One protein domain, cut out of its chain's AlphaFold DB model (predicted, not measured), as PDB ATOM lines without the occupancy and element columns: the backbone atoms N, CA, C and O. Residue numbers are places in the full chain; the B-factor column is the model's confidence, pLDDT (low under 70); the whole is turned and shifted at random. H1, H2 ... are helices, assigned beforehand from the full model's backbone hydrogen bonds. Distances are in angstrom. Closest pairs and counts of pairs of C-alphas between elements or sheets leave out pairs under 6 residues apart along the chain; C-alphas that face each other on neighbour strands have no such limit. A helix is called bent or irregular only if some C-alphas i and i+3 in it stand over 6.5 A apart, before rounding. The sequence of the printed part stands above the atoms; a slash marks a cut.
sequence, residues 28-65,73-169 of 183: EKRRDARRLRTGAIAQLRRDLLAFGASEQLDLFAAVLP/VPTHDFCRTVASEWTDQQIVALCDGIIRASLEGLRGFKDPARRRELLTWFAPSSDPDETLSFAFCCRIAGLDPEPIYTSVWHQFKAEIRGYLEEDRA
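AT A GLANCE: This is residues 28 to 65 and 73 to 169 of the 183 residues of an uncharacterized protein of Rhodanobacter denitrificans (UniProt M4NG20). The long helix H1 makes the longest side, and H4 runs away from near its middle at about a right angle, like the stem of a T, with the short H6 tucked into the corner between them and touching both. H3 packs on the later half of H1, H5 folds back on the far end of H4, and the bent helix H7 makes an L whose second arm, H7b, crosses H5 at the end away from H1, while H2 lies off the last turn of H1 and touches no helix. The printed part has 135 residues with seven named helices, H1 to H7 in order along the chain, and no named strand; the class is all helix. It is compact, with a radius of gyration of the C-alphas of 16.2 A, and spans 47 by 41 by 25 A.

IN THESE COORDINATES: H1, residues 28 to 53, is 37.3 A long, from C-alpha 28 at (-5.185, 3.120, 8.713) to C-alpha 53 at (-13.595, -18.132, 38.148). H2 is residues 56 to 63 and H3 residues 76 to 84. H4, residues 88 to 108, is 30.3 A long and begins with C-alpha 88 at (-2.083, -3.075, 28.668). H5 is residues 112 to 121 and H6 residues 134 to 141. H7, residues 146 to 168, was assigned as one helix by its hydrogen bonds but is bent: C-alphas 155 and 158 are 8.3 A apart. Its arms are H7a, residues 146 to 155, 14.4 A long, and H7b, residues 158 to 168, 15.5 A long, ending with C-alpha 168 at (-1.813, -39.803, 16.210).

HOW THE PARTS SIT: H1 touches H3 with its residues 44 to 52 alone, closest at the C-alphas of Arg 45 and Ala 83, 4.4 A; they run opposite ways at a steep tilt of 37 degrees, only just past shallow. H1 touches H6 with residues 36 to 41 alone, closest at the C-alphas of Arg 37 and Ile 140, 4.9 A, at a steep tilt of 63 degrees. H1 and H4 are close but not clearly touching, about perpendicular at 89 degrees. H4 touches H6 with residues 91 to 99 alone, closest at the C-alphas of Cys 95 and Cys 137, 4.9 A, at a steep tilt of 44 degrees. H4 touches H5 with residues 102 to 106 alone, closest at the C-alphas of Ser 102 and Leu 118, 6.5 A. H5 touches H7b about perpendicular, at 89 degrees, closest at the C-alphas of Leu 119 and Ile 160, 6.1 A. H7a and H6 are near each other. Every O i to N i+4 pair is within hydrogen-bond range in H1, H3, H5, H6, H7a and H7b; in H2 it is 3 of 4 and in H4 16 of 17.

THE WHOLE: The C-alphas farthest apart are those of Glu 28 and Pro 65, 50.2 A. Residues 66 to 72 are not printed, and C-alphas 65 and 73 are 13.3 A apart across this cut. The link from H5 to H6, residues 122 to 133, is long. Mean pLDDT of the printed part is 77.1; residues 52 to 65, 73 to 76, 108 to 110 and 167 to 169 hold the 24 residues under 70.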
ATOM      1  N   GLU A  28      -4.131   4.130   8.691       84.50
ATOM      2  CA  GLU A  28      -5.185   3.120   8.713       84.50
ATOM      3  C   GLU A  28      -4.666   1.802   9.287       84.50
ATOM      4  O   GLU A  28      -5.117   1.398  10.357       84.50
ATOM      5  N   LYS A  29      -3.578   1.253   8.732       81.12
ATOM      6  CA  LYS A  29      -2.913   0.049   9.265       81.12
ATOM      7  C   LYS A  29      -2.571   0.171  10.750       81.12
ATOM      8  O   LYS A  29      -2.761  -0.762  11.524       81.12
ATOM      9  N   ARG A  30      -2.093   1.343  11.189       81.81
ATOM     10  CA  ARG A  30      -1.817   1.606  12.615       81.81
ATOM     11  C   ARG A  30      -3.081   1.637  13.471       81.81
ATOM     12  O   ARG A  30      -3.018   1.237  14.632       81.81
ATOM     13  N   ARG A  31      -4.194   2.163  12.957       85.00
ATOM     14  CA  ARG A  31      -5.480   2.174  13.667       85.00
ATOM     15  C   ARG A  31      -6.036   0.764  13.785       85.00
ATOM     16  O   ARG A  31      -6.448   0.399  14.881       85.00
ATOM     17  N   ASP A  32      -5.975  -0.020  12.721       85.31
ATOM     18  CA  ASP A  32      -6.472  -1.395  12.724       85.31
ATOM     19  C   ASP A  32      -5.642  -2.279  13.650       85.31
ATOM     20  O   ASP A  32      -6.203  -2.933  14.523       85.31
ATOM     21  N   ALA A  33      -4.310  -2.177  13.601       80.50
ATOM     22  CA  ALA A  33      -3.435  -2.865  14.550       80.50
ATOM     23  C   ALA A  33      -3.719  -2.468  16.011       80.50
ATOM     24  O   ALA A  33      -3.677  -3.300  16.915       80.50
ATOM     25  N   ARG A  34      -4.041  -1.192  16.275       86.00
ATOM     26  CA  ARG A  34      -4.465  -0.749  17.615       86.00
ATOM     27  C   ARG A  34      -5.799  -1.366  18.020       86.00
ATOM     28  O   ARG A  34      -5.886  -1.851  19.139       86.00
ATOM     29  N   ARG A  35      -6.799  -1.366  17.135       87.94
ATOM     30  CA  ARG A  35      -8.123  -1.951  17.399       87.94
ATOM     31  C   ARG A  35      -8.031  -3.448  17.673       87.94
ATOM     32  O   ARG A  35      -8.570  -3.897  18.677       87.94
ATOM     33  N   LEU A  36      -7.309  -4.180  16.825       85.88
ATOM     34  CA  LEU A  36      -7.074  -5.615  16.982       85.88
ATOM     35  C   LEU A  36      -6.395  -5.918  18.316       85.88
ATOM     36  O   LEU A  36      -6.880  -6.758  19.066       85.88
ATOM     37  N   ARG A  37      -5.342  -5.171  18.665       87.00
ATOM     38  CA  ARG A  37      -4.657  -5.321  19.953       87.00
ATOM     39  C   ARG A  37      -5.567  -5.018  21.140       87.00
ATOM     40  O   ARG A  37      -5.609  -5.805  22.074       87.00
ATOM     41  N   THR A  38      -6.292  -3.899  21.131       89.19
ATOM     42  CA  THR A  38      -7.213  -3.560  22.230       89.19
ATOM     43  C   THR A  38      -8.298  -4.629  22.382       89.19
ATOM     44  O   THR A  38      -8.614  -5.017  23.503       89.19
ATOM     45  N   GLY A  39      -8.821  -5.149  21.266       88.00
ATOM     46  CA  GLY A  39      -9.757  -6.271  21.265       88.00
ATOM     47  C   GLY A  39      -9.153  -7.549  21.848       88.00
ATOM     48  O   GLY A  39      -9.771  -8.166  22.710       88.00
ATOM     49  N   ALA A  40      -7.931  -7.906  21.447       86.06
ATOM     50  CA  ALA A  40      -7.225  -9.089  21.937       86.06
ATOM     51  C   ALA A  40      -6.880  -8.995  23.433       86.06
ATOM     52  O   ALA A  40      -7.068  -9.959  24.163       86.06
ATOM     53  N   ILE A  41      -6.455  -7.827  23.925       88.75
ATOM     54  CA  ILE A  41      -6.202  -7.609  25.359       88.75
ATOM     55  C   ILE A  41      -7.503  -7.725  26.160       88.75
ATOM     56  O   ILE A  41      -7.528  -8.355  27.215       88.75
ATOM     57  N   ALA A  42      -8.600  -7.144  25.666       88.75
ATOM     58  CA  ALA A  42      -9.899  -7.284  26.315       88.75
ATOM     59  C   ALA A  42     -10.372  -8.746  26.332       88.75
ATOM     60  O   ALA A  42     -10.934  -9.188  27.333       88.75
ATOM     61  N   GLN A  43     -10.119  -9.492  25.252       87.25
ATOM     62  CA  GLN A  43     -10.387 -10.924  25.180       87.25
ATOM     63  C   GLN A  43      -9.552 -11.695  26.210       87.25
ATOM     64  O   GLN A  43     -10.140 -12.392  27.027       87.25
ATOM     65  N   LEU A  44      -8.235 -11.453  26.282       84.81
ATOM     66  CA  LEU A  44      -7.351 -12.077  27.276       84.81
ATOM     67  C   LEU A  44      -7.871 -11.873  28.699       84.81
ATOM     68  O   LEU A  44      -7.944 -12.814  29.478       84.81
ATOM     69  N   ARG A  45      -8.236 -10.634  29.049       87.06
ATOM     70  CA  ARG A  45      -8.746 -10.325  30.390       87.06
ATOM     71  C   ARG A  45     -10.023 -11.102  30.703       87.06
ATOM     72  O   ARG A  45     -10.168 -11.583  31.821       87.06
ATOM     73  N   ARG A  46     -10.939 -11.228  29.738       86.56
ATOM     74  CA  ARG A  46     -12.164 -12.023  29.913       86.56
ATOM     75  C   ARG A  46     -11.850 -13.501  30.094       86.56
ATOM     76  O   ARG A  46     -12.386 -14.099  31.019       86.56
ATOM     77  N   ASP A  47     -10.972 -14.044  29.260       83.25
ATOM     78  CA  ASP A  47     -10.618 -15.461  29.296       83.25
ATOM     79  C   ASP A  47      -9.924 -15.809  30.609       83.25
ATOM     80  O   ASP A  47     -10.332 -16.750  31.275       83.25
ATOM     81  N   LEU A  48      -8.974 -14.988  31.066       81.62
ATOM     82  CA  LEU A  48      -8.297 -15.185  32.352       81.62
ATOM     83  C   LEU A  48      -9.241 -15.058  33.556       81.62
ATOM     84  O   LEU A  48      -9.078 -15.793  34.529       81.62
ATOM     85  N   LEU A  49     -10.233 -14.160  33.510       82.00
ATOM     86  CA  LEU A  49     -11.260 -14.079  34.557       82.00
ATOM     87  C   LEU A  49     -12.182 -15.295  34.540       82.00
ATOM     88  O   LEU A  49     -12.529 -15.787  35.607       82.00
ATOM     89  N   ALA A  50     -12.570 -15.782  33.361       79.19
ATOM     90  CA  ALA A  50     -13.376 -16.991  33.231       79.19
ATOM     91  C   ALA A  50     -12.602 -18.227  33.715       79.19
ATOM     92  O   ALA A  50     -13.154 -19.054  34.436       79.19
ATOM     93  N   PHE A  51     -11.309 -18.302  33.386       70.56
ATOM     94  CA  PHE A  51     -10.410 -19.370  33.812       70.56
ATOM     95  C   PHE A  51     -10.204 -19.355  35.329       70.56
ATOM     96  O   PHE A  51     -10.352 -20.388  35.976       70.56
ATOM     97  N   GLY A  52      -9.941 -18.178  35.914       63.88
ATOM     98  CA  GLY A  52      -9.832 -18.007  37.364       63.88
ATOM     99  C   GLY A  52     -11.151 -18.272  38.098       63.88
ATOM    100  O   GLY A  52     -11.163 -18.903  39.143       63.88
ATOM    101  N   ALA A  53     -12.292 -17.874  37.536       59.22
ATOM    102  CA  ALA A  53     -13.595 -18.132  38.148       59.22
ATOM    103  C   ALA A  53     -14.004 -19.616  38.121       59.22
ATOM    104  O   ALA A  53     -14.915 -20.008  38.853       59.22
ATOM    105  N   SER A  54     -13.369 -20.440  37.283       57.62
ATOM    106  CA  SER A  54     -13.618 -21.878  37.262       57.62
ATOM    107  C   SER A  54     -12.822 -22.582  38.371       57.62
ATOM    108  O   SER A  54     -11.594 -22.544  38.391       57.62
ATOM    109  N   GLU A  55     -13.506 -23.309  39.260       49.75
ATOM    110  CA  GLU A  55     -12.899 -24.214  40.266       49.75
ATOM    111  C   GLU A  55     -12.102 -25.387  39.632       49.75
ATOM    112  O   GLU A  55     -11.663 -26.311  40.313       49.75
ATOM    113  N   GLN A  56     -11.903 -25.389  38.309       46.88
ATOM    114  CA  GLN A  56     -11.273 -26.477  37.560       46.88
ATOM    115  C   GLN A  56      -9.738 -26.449  37.594       46.88
ATOM    116  O   GLN A  56      -9.111 -27.467  37.300       46.88
ATOM    117  N   LEU A  57      -9.116 -25.340  38.009       47.25
ATOM    118  CA  LEU A  57      -7.661 -25.278  38.214       47.25
ATOM    119  C   LEU A  57      -7.190 -26.217  39.342       47.25
ATOM    120  O   LEU A  57      -6.127 -26.830  39.219       47.25
ATOM    121  N   ASP A  58      -8.008 -26.419  40.381       43.53
ATOM    122  CA  ASP A  58      -7.699 -27.354  41.474       43.53
ATOM    123  C   ASP A  58      -7.788 -28.825  41.025       43.53
ATOM    124  O   ASP A  58      -7.033 -29.676  41.501       43.53
ATOM    125  N   LEU A  59      -8.648 -29.127  40.045       40.66
ATOM    126  CA  LEU A  59      -8.792 -30.464  39.457       40.66
ATOM    127  C   LEU A  59      -7.620 -30.832  38.536       40.66
ATOM    128  O   LEU A  59      -7.155 -31.971  38.580       40.66
ATOM    129  N   PHE A  60      -7.083 -29.886  37.760       36.94
ATOM    130  CA  PHE A  60      -5.888 -30.127  36.937       36.94
ATOM    131  C   PHE A  60      -4.613 -30.266  37.777       36.94
ATOM    132  O   PHE A  60      -3.776 -31.126  37.500       36.94
ATOM    133  N   ALA A  61      -4.482 -29.484  38.854       38.62
ATOM    134  CA  ALA A  61      -3.362 -29.616  39.780       38.62
ATOM    135  C   ALA A  61      -3.362 -30.976  40.505       38.62
ATOM    136  O   ALA A  61      -2.288 -31.496  40.808       38.62
ATOM    137  N   ALA A  62      -4.532 -31.566  40.775       38.56
ATOM    138  CA  ALA A  62      -4.669 -32.834  41.496       38.56
ATOM    139  C   ALA A  62      -4.286 -34.087  40.681       38.56
ATOM    140  O   ALA A  62      -3.977 -35.115  41.280       38.56
ATOM    141  N   VAL A  63      -4.286 -34.010  39.346       39.69
ATOM    142  CA  VAL A  63      -4.061 -35.167  38.453       39.69
ATOM    143  C   VAL A  63      -2.605 -35.272  37.967       39.69
ATOM    144  O   VAL A  63      -2.172 -36.344  37.550       39.69
ATOM    145  N   LEU A  64      -1.812 -34.199  38.066       35.50
ATOM    146  CA  LEU A  64      -0.419 -34.188  37.605       35.50
ATOM    147  C   LEU A  64       0.575 -34.637  38.698       35.50
ATOM    148  O   LEU A  64       0.515 -34.131  39.825       35.50
ATOM    149  N   PRO A  65       1.527 -35.542  38.382       39.44
ATOM    150  CA  PRO A  65       2.577 -35.944  39.308       39.44
ATOM    151  C   PRO A  65       3.490 -34.762  39.668       39.44
ATOM    152  O   PRO A  65       3.825 -33.907  38.851       39.44
ATOM    153  N   VAL A  73       1.694 -23.876  34.726       55.69
ATOM    154  CA  VAL A  73       0.270 -23.611  34.997       55.69
ATOM    155  C   VAL A  73       0.127 -22.209  35.595       55.69
ATOM    156  O   VAL A  73       0.576 -21.992  36.725       55.69
ATOM    157  N   PRO A  74      -0.469 -21.232  34.880       61.25
ATOM    158  CA  PRO A  74      -0.747 -19.929  35.461       61.25
ATOM    159  C   PRO A  74      -1.637 -20.109  36.696       61.25
ATOM    160  O   PRO A  74      -2.724 -20.681  36.627       61.25
ATOM    161  N   THR A  75      -1.150 -19.656  37.851       69.88
ATOM    162  CA  THR A  75      -1.893 -19.770  39.110       69.88
ATOM    163  C   THR A  75      -3.157 -18.912  39.061       69.88
ATOM    164  O   THR A  75      -3.209 -17.898  38.365       69.88
ATOM    165  N   HIS A  76      -4.178 -19.272  39.844       68.12
ATOM    166  CA  HIS A  76      -5.399 -18.467  39.968       68.12
ATOM    167  C   HIS A  76      -5.090 -16.995  40.307       68.12
ATOM    168  O   HIS A  76      -5.651 -16.071  39.712       68.12
ATOM    169  N   ASP A  77      -4.137 -16.769  41.218       74.44
ATOM    170  CA  ASP A  77      -3.679 -15.424  41.568       74.44
ATOM    171  C   ASP A  77      -2.986 -14.719  40.396       74.44
ATOM    172  O   ASP A  77      -3.223 -13.528  40.193       74.44
ATOM    173  N   PHE A  78      -2.197 -15.427  39.581       79.00
ATOM    174  CA  PHE A  78      -1.625 -14.862  38.358       79.00
ATOM    175  C   PHE A  78      -2.728 -14.437  37.381       79.00
ATOM    176  O   PHE A  78      -2.753 -13.277  36.973       79.00
ATOM    177  N   CYS A  79      -3.684 -15.318  37.070       79.81
ATOM    178  CA  CYS A  79      -4.798 -15.012  36.166       79.81
ATOM    179  C   CYS A  79      -5.598 -13.791  36.639       79.81
ATOM    180  O   CYS A  79      -5.847 -12.872  35.854       79.81
ATOM    181  N   ARG A  80      -5.936 -13.727  37.935       81.38
ATOM    182  CA  ARG A  80      -6.657 -12.585  38.519       81.38
ATOM    183  C   ARG A  80      -5.844 -11.294  38.423       81.38
ATOM    184  O   ARG A  80      -6.382 -10.267  38.002       81.38
ATOM    185  N   THR A  81      -4.565 -11.339  38.788       81.31
ATOM    186  CA  THR A  81      -3.676 -10.164  38.796       81.31
ATOM    187  C   THR A  81      -3.479  -9.623  37.380       81.31
ATOM    188  O   THR A  81      -3.632  -8.425  37.145       81.31
ATOM    189  N   VAL A  82      -3.226 -10.499  36.404       80.25
ATOM    190  CA  VAL A  82      -3.088 -10.107  34.994       80.25
ATOM    191  C   VAL A  82      -4.390  -9.516  34.460       80.25
ATOM    192  O   VAL A  82      -4.374  -8.510  33.748       80.25
ATOM    193  N   ALA A  83      -5.535 -10.102  34.807       83.38
ATOM    194  CA  ALA A  83      -6.802  -9.637  34.267       83.38
ATOM    195  C   ALA A  83      -7.270  -8.292  34.845       83.38
ATOM    196  O   ALA A  83      -7.882  -7.503  34.121       83.38
ATOM    197  N   SER A  84      -7.000  -8.033  36.128       83.25
ATOM    198  CA  SER A  84      -7.574  -6.892  36.857       83.25
ATOM    199  C   SER A  84      -6.584  -5.773  37.187       83.25
ATOM    200  O   SER A  84      -6.981  -4.609  37.198       83.25
ATOM    201  N   GLU A  85      -5.309  -6.091  37.411       89.06
ATOM    202  CA  GLU A  85      -4.318  -5.131  37.919       89.06
ATOM    203  C   GLU A  85      -3.281  -4.734  36.867       89.06
ATOM    204  O   GLU A  85      -2.740  -3.627  36.911       89.06
ATOM    205  N   TRP A  86      -2.997  -5.607  35.897       86.69
ATOM    206  CA  TRP A  86      -1.990  -5.312  34.886       86.69
ATOM    207  C   TRP A  86      -2.473  -4.301  33.853       86.69
ATOM    208  O   TRP A  86      -3.565  -4.385  33.280       86.69
ATOM    209  N   THR A  87      -1.581  -3.370  33.537       91.19
ATOM    210  CA  THR A  87      -1.727  -2.437  32.425       91.19
ATOM    211  C   THR A  87      -1.609  -3.157  31.081       91.19
ATOM    212  O   THR A  87      -0.925  -4.172  30.946       91.19
ATOM    213  N   ASP A  88      -2.205  -2.572  30.042       88.88
ATOM    214  CA  ASP A  88      -2.083  -3.075  28.668       88.88
ATOM    215  C   ASP A  88      -0.610  -3.205  28.235       88.88
ATOM    216  O   ASP A  88      -0.256  -4.124  27.503       88.88
ATOM    217  N   GLN A  89       0.270  -2.316  28.713       85.75
ATOM    218  CA  GLN A  89       1.705  -2.373  28.416       85.75
ATOM    219  C   GLN A  89       2.395  -3.590  29.043       85.75
ATOM    220  O   GLN A  89       3.246  -4.192  28.398       85.75
ATOM    221  N   GLN A  90       2.021  -3.973  30.267       84.69
ATOM    222  CA  GLN A  90       2.553  -5.175  30.920       84.69
ATOM    223  C   GLN A  90       2.085  -6.446  30.209       84.69
ATOM    224  O   GLN A  90       2.881  -7.358  30.008       84.69
ATOM    225  N   ILE A  91       0.829  -6.476  29.760       84.06
ATOM    226  CA  ILE A  91       0.284  -7.586  28.966       84.06
ATOM    227  C   ILE A  91       1.036  -7.716  27.633       84.06
ATOM    228  O   ILE A  91       1.436  -8.815  27.256       84.06
ATOM    229  N   VAL A  92       1.296  -6.598  26.947       86.25
ATOM    230  CA  VAL A  92       2.116  -6.602  25.725       86.25
ATOM    231  C   VAL A  92       3.527  -7.112  26.008       86.25
ATOM    232  O   VAL A  92       4.007  -7.973  25.279       86.25
ATOM    233  N   ALA A  93       4.174  -6.628  27.072       78.44
ATOM    234  CA  ALA A  93       5.522  -7.055  27.439       78.44
ATOM    235  C   ALA A  93       5.598  -8.556  27.763       78.44
ATOM    236  O   ALA A  93       6.581  -9.205  27.409       78.44
ATOM    237  N   LEU A  94       4.559  -9.117  28.391       82.75
ATOM    238  CA  LEU A  94       4.446 -10.554  28.623       82.75
ATOM    239  C   LEU A  94       4.371 -11.322  27.301       82.75
ATOM    240  O   LEU A  94       5.174 -12.225  27.090       82.75
ATOM    241  N   CYS A  95       3.453 -10.957  26.402       82.00
ATOM    242  CA  CYS A  95       3.310 -11.636  25.112       82.00
ATOM    243  C   CYS A  95       4.584 -11.535  24.257       82.00
ATOM    244  O   CYS A  95       5.000 -12.534  23.673       82.00
ATOM    245  N   ASP A  96       5.245 -10.374  24.236       80.25
ATOM    246  CA  ASP A  96       6.559 -10.199  23.598       80.25
ATOM    247  C   ASP A  96       7.620 -11.118  24.221       80.25
ATOM    248  O   ASP A  96       8.419 -11.733  23.507       80.25
ATOM    249  N   GLY A  97       7.626 -11.224  25.552       74.56
ATOM    250  CA  GLY A  97       8.523 -12.095  26.304       74.56
ATOM    251  C   GLY A  97       8.317 -13.570  25.972       74.56
ATOM    252  O   GLY A  97       9.294 -14.261  25.697       74.56
ATOM    253  N   ILE A  98       7.062 -14.030  25.923       80.19
ATOM    254  CA  ILE A  98       6.702 -15.407  25.554       80.19
ATOM    255  C   ILE A  98       7.173 -15.703  24.127       80.19
ATOM    256  O   ILE A  98       7.881 -16.681  23.910       80.19
ATOM    257  N   ILE A  99       6.868 -14.830  23.159       81.56
ATOM    258  CA  ILE A  99       7.309 -15.005  21.765       81.56
ATOM    259  C   ILE A  99       8.834 -15.115  21.688       81.56
ATOM    260  O   ILE A  99       9.360 -16.022  21.040       81.56
ATOM    261  N   ARG A 100       9.557 -14.203  22.349       80.06
ATOM    262  CA  ARG A 100      11.022 -14.205  22.338       80.06
ATOM    263  C   ARG A 100      11.581 -15.473  22.979       80.06
ATOM    264  O   ARG A 100      12.432 -16.109  22.365       80.06
ATOM    265  N   ALA A 101      11.091 -15.846  24.158       77.88
ATOM    266  CA  ALA A 101      11.534 -17.035  24.876       77.88
ATOM    267  C   ALA A 101      11.299 -18.308  24.051       77.88
ATOM    268  O   ALA A 101      12.198 -19.141  23.946       77.88
ATOM    269  N   SER A 102      10.145 -18.425  23.391       77.31
ATOM    270  CA  SER A 102       9.839 -19.561  22.518       77.31
ATOM    271  C   SER A 102      10.773 -19.624  21.307       77.31
ATOM    272  O   SER A 102      11.336 -20.678  21.015       77.31
ATOM    273  N   LEU A 103      11.007 -18.497  20.623       81.56
ATOM    274  CA  LEU A 103      11.902 -18.444  19.459       81.56
ATOM    275  C   LEU A 103      13.379 -18.667  19.823       81.56
ATOM    276  O   LEU A 103      14.117 -19.293  19.061       81.56
ATOM    277  N   GLU A 104      13.829 -18.164  20.974       79.06
ATOM    278  CA  GLU A 104      15.162 -18.447  21.517       79.06
ATOM    279  C   GLU A 104      15.289 -19.921  21.914       79.06
ATOM    280  O   GLU A 104      16.296 -20.564  21.605       79.06
ATOM    281  N   GLY A 105      14.231 -20.482  22.499       74.12
ATOM    282  CA  GLY A 105      14.118 -21.890  22.849       74.12
ATOM    283  C   GLY A 105      14.353 -22.831  21.669       74.12
ATOM    284  O   GLY A 105      15.125 -23.787  21.783       74.12
ATOM    285  N   LEU A 106      13.782 -22.518  20.501       75.62
ATOM    286  CA  LEU A 106      13.975 -23.308  19.277       75.62
ATOM    287  C   LEU A 106      15.449 -23.444  18.859       75.62
ATOM    288  O   LEU A 106      15.815 -24.435  18.221       75.62
ATOM    289  N   ARG A 107      16.304 -22.480  19.230       76.50
ATOM    290  CA  ARG A 107      17.742 -22.484  18.908       76.50
ATOM    291  C   ARG A 107      18.593 -23.273  19.904       76.50
ATOM    292  O   ARG A 107      19.725 -23.608  19.567       76.50
ATOM    293  N   GLY A 108      18.098 -23.515  21.121       67.75
ATOM    294  CA  GLY A 108      18.945 -23.907  22.253       67.75
ATOM    295  C   GLY A 108      18.472 -25.092  23.094       67.75
ATOM    296  O   GLY A 108      19.279 -25.619  23.863       67.75
ATOM    297  N   PHE A 109      17.217 -25.540  22.979       68.00
ATOM    298  CA  PHE A 109      16.741 -26.653  23.805       68.00
ATOM    299  C   PHE A 109      17.355 -27.990  23.382       68.00
ATOM    300  O   PHE A 109      17.170 -28.455  22.260       68.00
ATOM    301  N   LYS A 110      18.066 -28.615  24.329       67.75
ATOM    302  CA  LYS A 110      18.536 -30.006  24.248       67.75
ATOM    303  C   LYS A 110      17.514 -31.009  24.784       67.75
ATOM    304  O   LYS A 110      17.665 -32.197  24.536       67.75
ATOM    305  N   ASP A 111      16.524 -30.527  25.532       79.50
ATOM    306  CA  ASP A 111      15.444 -31.334  26.091       79.50
ATOM    307  C   ASP A 111      14.386 -31.626  25.006       79.50
ATOM    308  O   ASP A 111      13.742 -30.681  24.530       79.50
ATOM    309  N   PRO A 112      14.205 -32.897  24.593       75.38
ATOM    310  CA  PRO A 112      13.255 -33.273  23.550       75.38
ATOM    311  C   PRO A 112      11.799 -32.967  23.912       75.38
ATOM    312  O   PRO A 112      11.031 -32.607  23.024       75.38
ATOM    313  N   ALA A 113      11.424 -33.070  25.193       76.81
ATOM    314  CA  ALA A 113      10.045 -32.860  25.634       76.81
ATOM    315  C   ALA A 113       9.636 -31.387  25.486       76.81
ATOM    316  O   ALA A 113       8.657 -31.069  24.814       76.81
ATOM    317  N   ARG A 114      10.463 -30.470  26.004       74.25
ATOM    318  CA  ARG A 114      10.255 -29.018  25.845       74.25
ATOM    319  C   ARG A 114      10.332 -28.566  24.396       74.25
ATOM    320  O   ARG A 114       9.614 -27.662  23.978       74.25
ATOM    321  N   ARG A 115      11.222 -29.176  23.611       79.94
ATOM    322  CA  ARG A 115      11.342 -28.872  22.185       79.94
ATOM    323  C   ARG A 115      10.081 -29.283  21.423       79.94
ATOM    324  O   ARG A 115       9.624 -28.501  20.592       79.94
ATOM    325  N   ARG A 116       9.516 -30.457  21.729       81.12
ATOM    326  CA  ARG A 116       8.234 -30.919  21.183       81.12
ATOM    327  C   ARG A 116       7.117 -29.945  21.527       81.12
ATOM    328  O   ARG A 116       6.501 -29.440  20.600       81.12
ATOM    329  N   GLU A 117       6.947 -29.610  22.807       78.12
ATOM    330  CA  GLU A 117       5.918 -28.671  23.285       78.12
ATOM    331  C   GLU A 117       5.972 -27.321  22.545       78.12
ATOM    332  O   GLU A 117       4.969 -26.842  22.005       78.12
ATOM    333  N   LEU A 118       7.171 -26.745  22.425       80.88
ATOM    334  CA  LEU A 118       7.377 -25.496  21.693       80.88
ATOM    335  C   LEU A 118       7.044 -25.627  20.210       80.88
ATOM    336  O   LEU A 118       6.433 -24.728  19.646       80.88
ATOM    337  N   LEU A 119       7.441 -26.720  19.563       81.25
ATOM    338  CA  LEU A 119       7.170 -26.940  18.145       81.25
ATOM    339  C   LEU A 119       5.686 -27.214  17.869       81.25
ATOM    340  O   LEU A 119       5.184 -26.771  16.835       81.25
ATOM    341  N   THR A 120       4.964 -27.855  18.792       79.81
ATOM    342  CA  THR A 120       3.503 -28.010  18.714       79.81
ATOM    343  C   THR A 120       2.763 -26.683  18.831       79.81
ATOM    344  O   THR A 120       1.747 -26.502  18.165       79.81
ATOM    345  N   TRP A 121       3.307 -25.702  19.556       78.44
ATOM    346  CA  TRP A 121       2.756 -24.341  19.590       78.44
ATOM    347  C   TRP A 121       2.764 -23.667  18.202       78.44
ATOM    348  O   TRP A 121       1.887 -22.859  17.886       78.44
ATOM    349  N   PHE A 122       3.709 -24.060  17.337       79.00
ATOM    350  CA  PHE A 122       3.804 -23.619  15.940       79.00
ATOM    351  C   PHE A 122       3.129 -24.564  14.929       79.00
ATOM    352  O   PHE A 122       3.203 -24.317  13.721       79.00
ATOM    353  N   ALA A 123       2.512 -25.659  15.380       77.25
ATOM    354  CA  ALA A 123       1.916 -26.638  14.482       77.25
ATOM    355  C   ALA A 123       0.653 -26.079  13.797       77.25
ATOM    356  O   ALA A 123      -0.088 -25.320  14.403       77.25
ATOM    357  N   PRO A 124       0.322 -26.502  12.563       71.44
ATOM    358  CA  PRO A 124      -0.897 -26.052  11.879       71.44
ATOM    359  C   PRO A 124      -2.202 -26.437  12.588       71.44
ATOM    360  O   PRO A 124      -3.263 -25.936  12.238       71.44
ATOM    361  N   SER A 125      -2.130 -27.399  13.511       71.88
ATOM    362  CA  SER A 125      -3.253 -27.879  14.310       71.88
ATOM    363  C   SER A 125      -3.471 -27.088  15.597       71.88
ATOM    364  O   SER A 125      -4.450 -27.377  16.281       71.88
ATOM    365  N   SER A 126      -2.582 -26.155  15.962       73.88
ATOM    366  CA  SER A 126      -2.802 -25.320  17.142       73.88
ATOM    367  C   SER A 126      -3.931 -24.324  16.876       73.88
ATOM    368  O   SER A 126      -4.024 -23.738  15.794       73.88
ATOM    369  N   ASP A 127      -4.825 -24.173  17.852       76.44
ATOM    370  CA  ASP A 127      -5.962 -23.269  17.729       76.44
ATOM    371  C   ASP A 127      -5.461 -21.812  17.828       76.44
ATOM    372  O   ASP A 127      -4.896 -21.408  18.851       76.44
ATOM    373  N   PRO A 128      -5.621 -20.991  16.773       72.62
ATOM    374  CA  PRO A 128      -5.147 -19.609  16.783       72.62
ATOM    375  C   PRO A 128      -5.888 -18.722  17.796       72.62
ATOM    376  O   PRO A 128      -5.370 -17.656  18.158       72.62
ATOM    377  N   ASP A 129      -7.070 -19.133  18.254       72.38
ATOM    378  CA  ASP A 129      -7.880 -18.410  19.234       72.38
ATOM    379  C   ASP A 129      -7.749 -18.963  20.659       72.38
ATOM    380  O   ASP A 129      -8.301 -18.372  21.588       72.38
ATOM    381  N   GLU A 130      -6.940 -20.008  20.865       75.50
ATOM    382  CA  GLU A 130      -6.572 -20.465  22.203       75.50
ATOM    383  C   GLU A 130      -5.864 -19.350  22.991       75.50
ATOM    384  O   GLU A 130      -5.043 -18.577  22.472       75.50
ATOM    385  N   THR A 131      -6.191 -19.257  24.280       72.69
ATOM    386  CA  THR A 131      -5.585 -18.286  25.187       72.69
ATOM    387  C   THR A 131      -4.074 -18.515  25.249       72.69
ATOM    388  O   THR A 131      -3.619 -19.607  25.556       72.69
ATOM    389  N   LEU A 132      -3.287 -17.468  24.970       75.50
ATOM    390  CA  LEU A 132      -1.818 -17.534  24.859       75.50
ATOM    391  C   LEU A 132      -1.286 -18.401  23.699       75.50
ATOM    392  O   LEU A 132      -0.100 -18.738  23.690       75.50
ATOM    393  N   SER A 133      -2.087 -18.684  22.665       81.19
ATOM    394  CA  SER A 133      -1.553 -19.215  21.404       81.19
ATOM    395  C   SER A 133      -0.494 -18.272  20.807       81.19
ATOM    396  O   SER A 133      -0.452 -17.069  21.104       81.19
ATOM    397  N   PHE A 134       0.373 -18.788  19.933       83.19
ATOM    398  CA  PHE A 134       1.389 -17.959  19.279       83.19
ATOM    399  C   PHE A 134       0.747 -16.817  18.481       83.19
ATOM    400  O   PHE A 134       1.116 -15.651  18.643       83.19
ATOM    401  N   ALA A 135      -0.274 -17.136  17.680       86.12
ATOM    402  CA  ALA A 135      -1.035 -16.154  16.918       86.12
ATOM    403  C   ALA A 135      -1.691 -15.104  17.830       86.12
ATOM    404  O   ALA A 135      -1.664 -13.907  17.530       86.12
ATOM    405  N   PHE A 136      -2.244 -15.525  18.968       83.62
ATOM    406  CA  PHE A 136      -2.818 -14.630  19.964       83.62
ATOM    407  C   PHE A 136      -1.776 -13.673  20.559       83.62
ATOM    408  O   PHE A 136      -1.976 -12.454  20.555       83.62
ATOM    409  N   CYS A 137      -0.630 -14.201  20.993       83.06
ATOM    410  CA  CYS A 137       0.476 -13.401  21.507       83.06
ATOM    411  C   CYS A 137       0.982 -12.401  20.454       83.06
ATOM    412  O   CYS A 137       1.191 -11.230  20.775       83.06
ATOM    413  N   CYS A 138       1.105 -12.810  19.185       86.62
ATOM    414  CA  CYS A 138       1.482 -11.914  18.089       86.62
ATOM    415  C   CYS A 138       0.467 -10.780  17.893       86.62
ATOM    416  O   CYS A 138       0.869  -9.624  17.764       86.62
ATOM    417  N   ARG A 139      -0.842 -11.067  17.950       87.38
ATOM    418  CA  ARG A 139      -1.894 -10.035  17.865       87.38
ATOM    419  C   ARG A 139      -1.764  -8.989  18.976       87.38
ATOM    420  O   ARG A 139      -1.894  -7.793  18.702       87.38
ATOM    421  N   ILE A 140      -1.477  -9.413  20.208       85.44
ATOM    422  CA  ILE A 140      -1.258  -8.501  21.342       85.44
ATOM    423  C   ILE A 140       0.021  -7.674  21.148       85.44
ATOM    424  O   ILE A 140      -0.008  -6.453  21.327       85.44
ATOM    425  N   ALA A 141       1.112  -8.311  20.722       85.25
ATOM    426  CA  ALA A 141       2.382  -7.658  20.405       85.25
ATOM    427  C   ALA A 141       2.291  -6.690  19.204       85.25
ATOM    428  O   ALA A 141       3.123  -5.799  19.036       85.25
ATOM    429  N   GLY A 142       1.256  -6.827  18.368       84.19
ATOM    430  CA  GLY A 142       1.131  -6.095  17.108       84.19
ATOM    431  C   GLY A 142       2.065  -6.626  16.018       84.19
ATOM    432  O   GLY A 142       2.484  -5.866  15.145       84.19
ATOM    433  N   LEU A 143       2.402  -7.913  16.095       85.38
ATOM    434  CA  LEU A 143       3.191  -8.653  15.121       85.38
ATOM    435  C   LEU A 143       2.272  -9.456  14.198       85.38
ATOM    436  O   LEU A 143       1.199  -9.906  14.602       85.38
ATOM    437  N   ASP A 144       2.720  -9.652  12.962       85.50
ATOM    438  CA  ASP A 144       2.104 -10.597  12.036       85.50
ATOM    439  C   ASP A 144       2.681 -11.998  12.310       85.50
ATOM    440  O   ASP A 144       3.905 -12.160  12.223       85.50
ATOM    441  N   PRO A 145       1.861 -12.993  12.694       87.12
ATOM    442  CA  PRO A 145       2.357 -14.333  12.975       87.12
ATOM    443  C   PRO A 145       2.776 -15.096  11.708       87.12
ATOM    444  O   PRO A 145       3.650 -15.960  11.791       87.12
ATOM    445  N   GLU A 146       2.220 -14.773  10.534       87.81
ATOM    446  CA  GLU A 146       2.386 -15.562   9.301       87.81
ATOM    447  C   GLU A 146       3.850 -15.698   8.831       87.81
ATOM    448  O   GLU A 146       4.303 -16.816   8.552       87.81
ATOM    449  N   PRO A 147       4.663 -14.620   8.795       86.50
ATOM    450  CA  PRO A 147       6.068 -14.726   8.412       86.50
ATOM    451  C   PRO A 147       6.879 -15.577   9.394       86.50
ATOM    452  O   PRO A 147       7.838 -16.245   8.998       86.50
ATOM    453  N   ILE A 148       6.502 -15.561  10.677       87.06
ATOM    454  CA  ILE A 148       7.193 -16.318  11.720       87.06
ATOM    455  C   ILE A 148       6.828 -17.798  11.602       87.06
ATOM    456  O   ILE A 148       7.737 -18.623  11.547       87.06
ATOM    457  N   TYR A 149       5.539 -18.126  11.453       86.06
ATOM    458  CA  TYR A 149       5.083 -19.488  11.165       86.06
ATOM    459  C   TYR A 149       5.778 -20.063   9.938       86.06
ATOM    460  O   TYR A 149       6.348 -21.147  10.007       86.06
ATOM    461  N   THR A 150       5.798 -19.313   8.836       85.44
ATOM    462  CA  THR A 150       6.443 -19.738   7.590       85.44
ATOM    463  C   THR A 150       7.923 -20.054   7.813       85.44
ATOM    464  O   THR A 150       8.411 -21.102   7.389       85.44
ATOM    465  N   SER A 151       8.640 -19.183   8.527       86.81
ATOM    466  CA  SER A 151      10.059 -19.373   8.839       86.81
ATOM    467  C   SER A 151      10.314 -20.601   9.723       86.81
ATOM    468  O   SER A 151      11.173 -21.424   9.399       86.81
ATOM    469  N   VAL A 152       9.547 -20.756  10.809       86.50
ATOM    470  CA  VAL A 152       9.652 -21.896  11.738       86.50
ATOM    471  C   VAL A 152       9.301 -23.196  11.020       86.50
ATOM    472  O   VAL A 152      10.046 -24.172  11.108       86.50
ATOM    473  N   TRP A 153       8.225 -23.200  10.236       84.38
ATOM    474  CA  TRP A 153       7.809 -24.350   9.447       84.38
ATOM    475  C   TRP A 153       8.898 -24.768   8.461       84.38
ATOM    476  O   TRP A 153       9.277 -25.930   8.434       84.38
ATOM    477  N   HIS A 154       9.479 -23.842   7.694       86.62
ATOM    478  CA  HIS A 154      10.556 -24.185   6.763       86.62
ATOM    479  C   HIS A 154      11.768 -24.837   7.439       86.62
ATOM    480  O   HIS A 154      12.397 -25.701   6.831       86.62
ATOM    481  N   GLN A 155      12.079 -24.448   8.676       86.12
ATOM    482  CA  GLN A 155      13.223 -24.975   9.419       86.12
ATOM    483  C   GLN A 155      12.921 -26.312  10.106       86.12
ATOM    484  O   GLN A 155      13.773 -27.195  10.099       86.12
ATOM    485  N   PHE A 156      11.717 -26.482  10.659       87.38
ATOM    486  CA  PHE A 156      11.396 -27.591  11.568       87.38
ATOM    487  C   PHE A 156      10.250 -28.495  11.088       87.38
ATOM    488  O   PHE A 156       9.788 -29.352  11.835       87.38
ATOM    489  N   LYS A 157       9.795 -28.366   9.834       85.38
ATOM    490  CA  LYS A 157       8.679 -29.149   9.263       85.38
ATOM    491  C   LYS A 157       8.782 -30.656   9.499       85.38
ATOM    492  O   LYS A 157       7.760 -31.293   9.740       85.38
ATOM    493  N   ALA A 158       9.975 -31.232   9.356       84.00
ATOM    494  CA  ALA A 158      10.176 -32.669   9.537       84.00
ATOM    495  C   ALA A 158       9.960 -33.088  11.001       84.00
ATOM    496  O   ALA A 158       9.267 -34.067  11.250       84.00
ATOM    497  N   GLU A 159      10.480 -32.302  11.947       84.94
ATOM    498  CA  GLU A 159      10.310 -32.528  13.388       84.94
ATOM    499  C   GLU A 159       8.843 -32.355  13.802       84.94
ATOM    500  O   GLU A 159       8.279 -33.236  14.441       84.94
ATOM    501  N   ILE A 160       8.189 -31.271  13.360       82.88
ATOM    502  CA  ILE A 160       6.774 -31.012  13.670       82.88
ATOM    503  C   ILE A 160       5.887 -32.157  13.162       82.88
ATOM    504  O   ILE A 160       4.984 -32.595  13.866       82.88
ATOM    505  N   ARG A 161       6.142 -32.668  11.950       84.12
ATOM    506  CA  ARG A 161       5.400 -33.824  11.422       84.12
ATOM    507  C   ARG A 161       5.633 -35.086  12.239       84.12
ATOM    508  O   ARG A 161       4.654 -35.759  12.532       84.12
ATOM    509  N   GLY A 162       6.879 -35.363  12.626       83.94
ATOM    510  CA  GLY A 162       7.207 -36.510  13.471       83.94
ATOM    511  C   GLY A 162       6.406 -36.501  14.773       83.94
ATOM    512  O   GLY A 162       5.756 -37.488  15.095       83.94
ATOM    513  N   TYR A 163       6.340 -35.356  15.453       81.19
ATOM    514  CA  TYR A 163       5.558 -35.233  16.687       81.19
ATOM    515  C   TYR A 163       4.049 -35.392  16.472       81.19
ATOM    516  O   TYR A 163       3.398 -36.092  17.239       81.19
ATOM    517  N   LEU A 164       3.492 -34.817  15.402       79.56
ATOM    518  CA  LEU A 164       2.066 -34.978  15.080       79.56
ATOM    519  C   LEU A 164       1.696 -36.422  14.705       79.56
ATOM    520  O   LEU A 164       0.552 -36.834  14.889       79.56
ATOM    521  N   GLU A 165       2.632 -37.172  14.126       82.62
ATOM    522  CA  GLU A 165       2.460 -38.590  13.808       82.62
ATOM    523  C   GLU A 165       2.558 -39.455  15.074       82.62
ATOM    524  O   GLU A 165       1.728 -40.346  15.250       82.62
ATOM    525  N   GLU A 166       3.482 -39.142  15.987       76.81
ATOM    526  CA  GLU A 166       3.572 -39.758  17.321       76.81
ATOM    527  C   GLU A 166       2.304 -39.521  18.161       76.81
ATOM    528  O   GLU A 166       1.851 -40.442  18.828       76.81
ATOM    529  N   ASP A 167       1.701 -38.328  18.102       68.00
ATOM    530  CA  ASP A 167       0.438 -38.010  18.799       68.00
ATOM    531  C   ASP A 167      -0.788 -38.721  18.199       68.00
ATOM    532  O   ASP A 167      -1.806 -38.901  18.870       68.00
ATOM    533  N   ARG A 168      -0.726 -39.101  16.917       67.44
ATOM    534  CA  ARG A 168      -1.813 -39.803  16.210       67.44
ATOM    535  C   ARG A 168      -1.708 -41.316  16.287       67.44
ATOM    536  O   ARG A 168      -2.710 -41.985  16.032       67.44
ATOM    537  N   ALA A 169      -0.525 -41.851  16.572       57.22
ATOM    538  CA  ALA A 169      -0.373 -43.266  16.842       57.22
ATOM    539  C   ALA A 169      -1.188 -43.575  18.111       57.22
ATOM    540  O   ALA A 169      -0.908 -42.992  19.159       57.22
TER     541      ALA A 169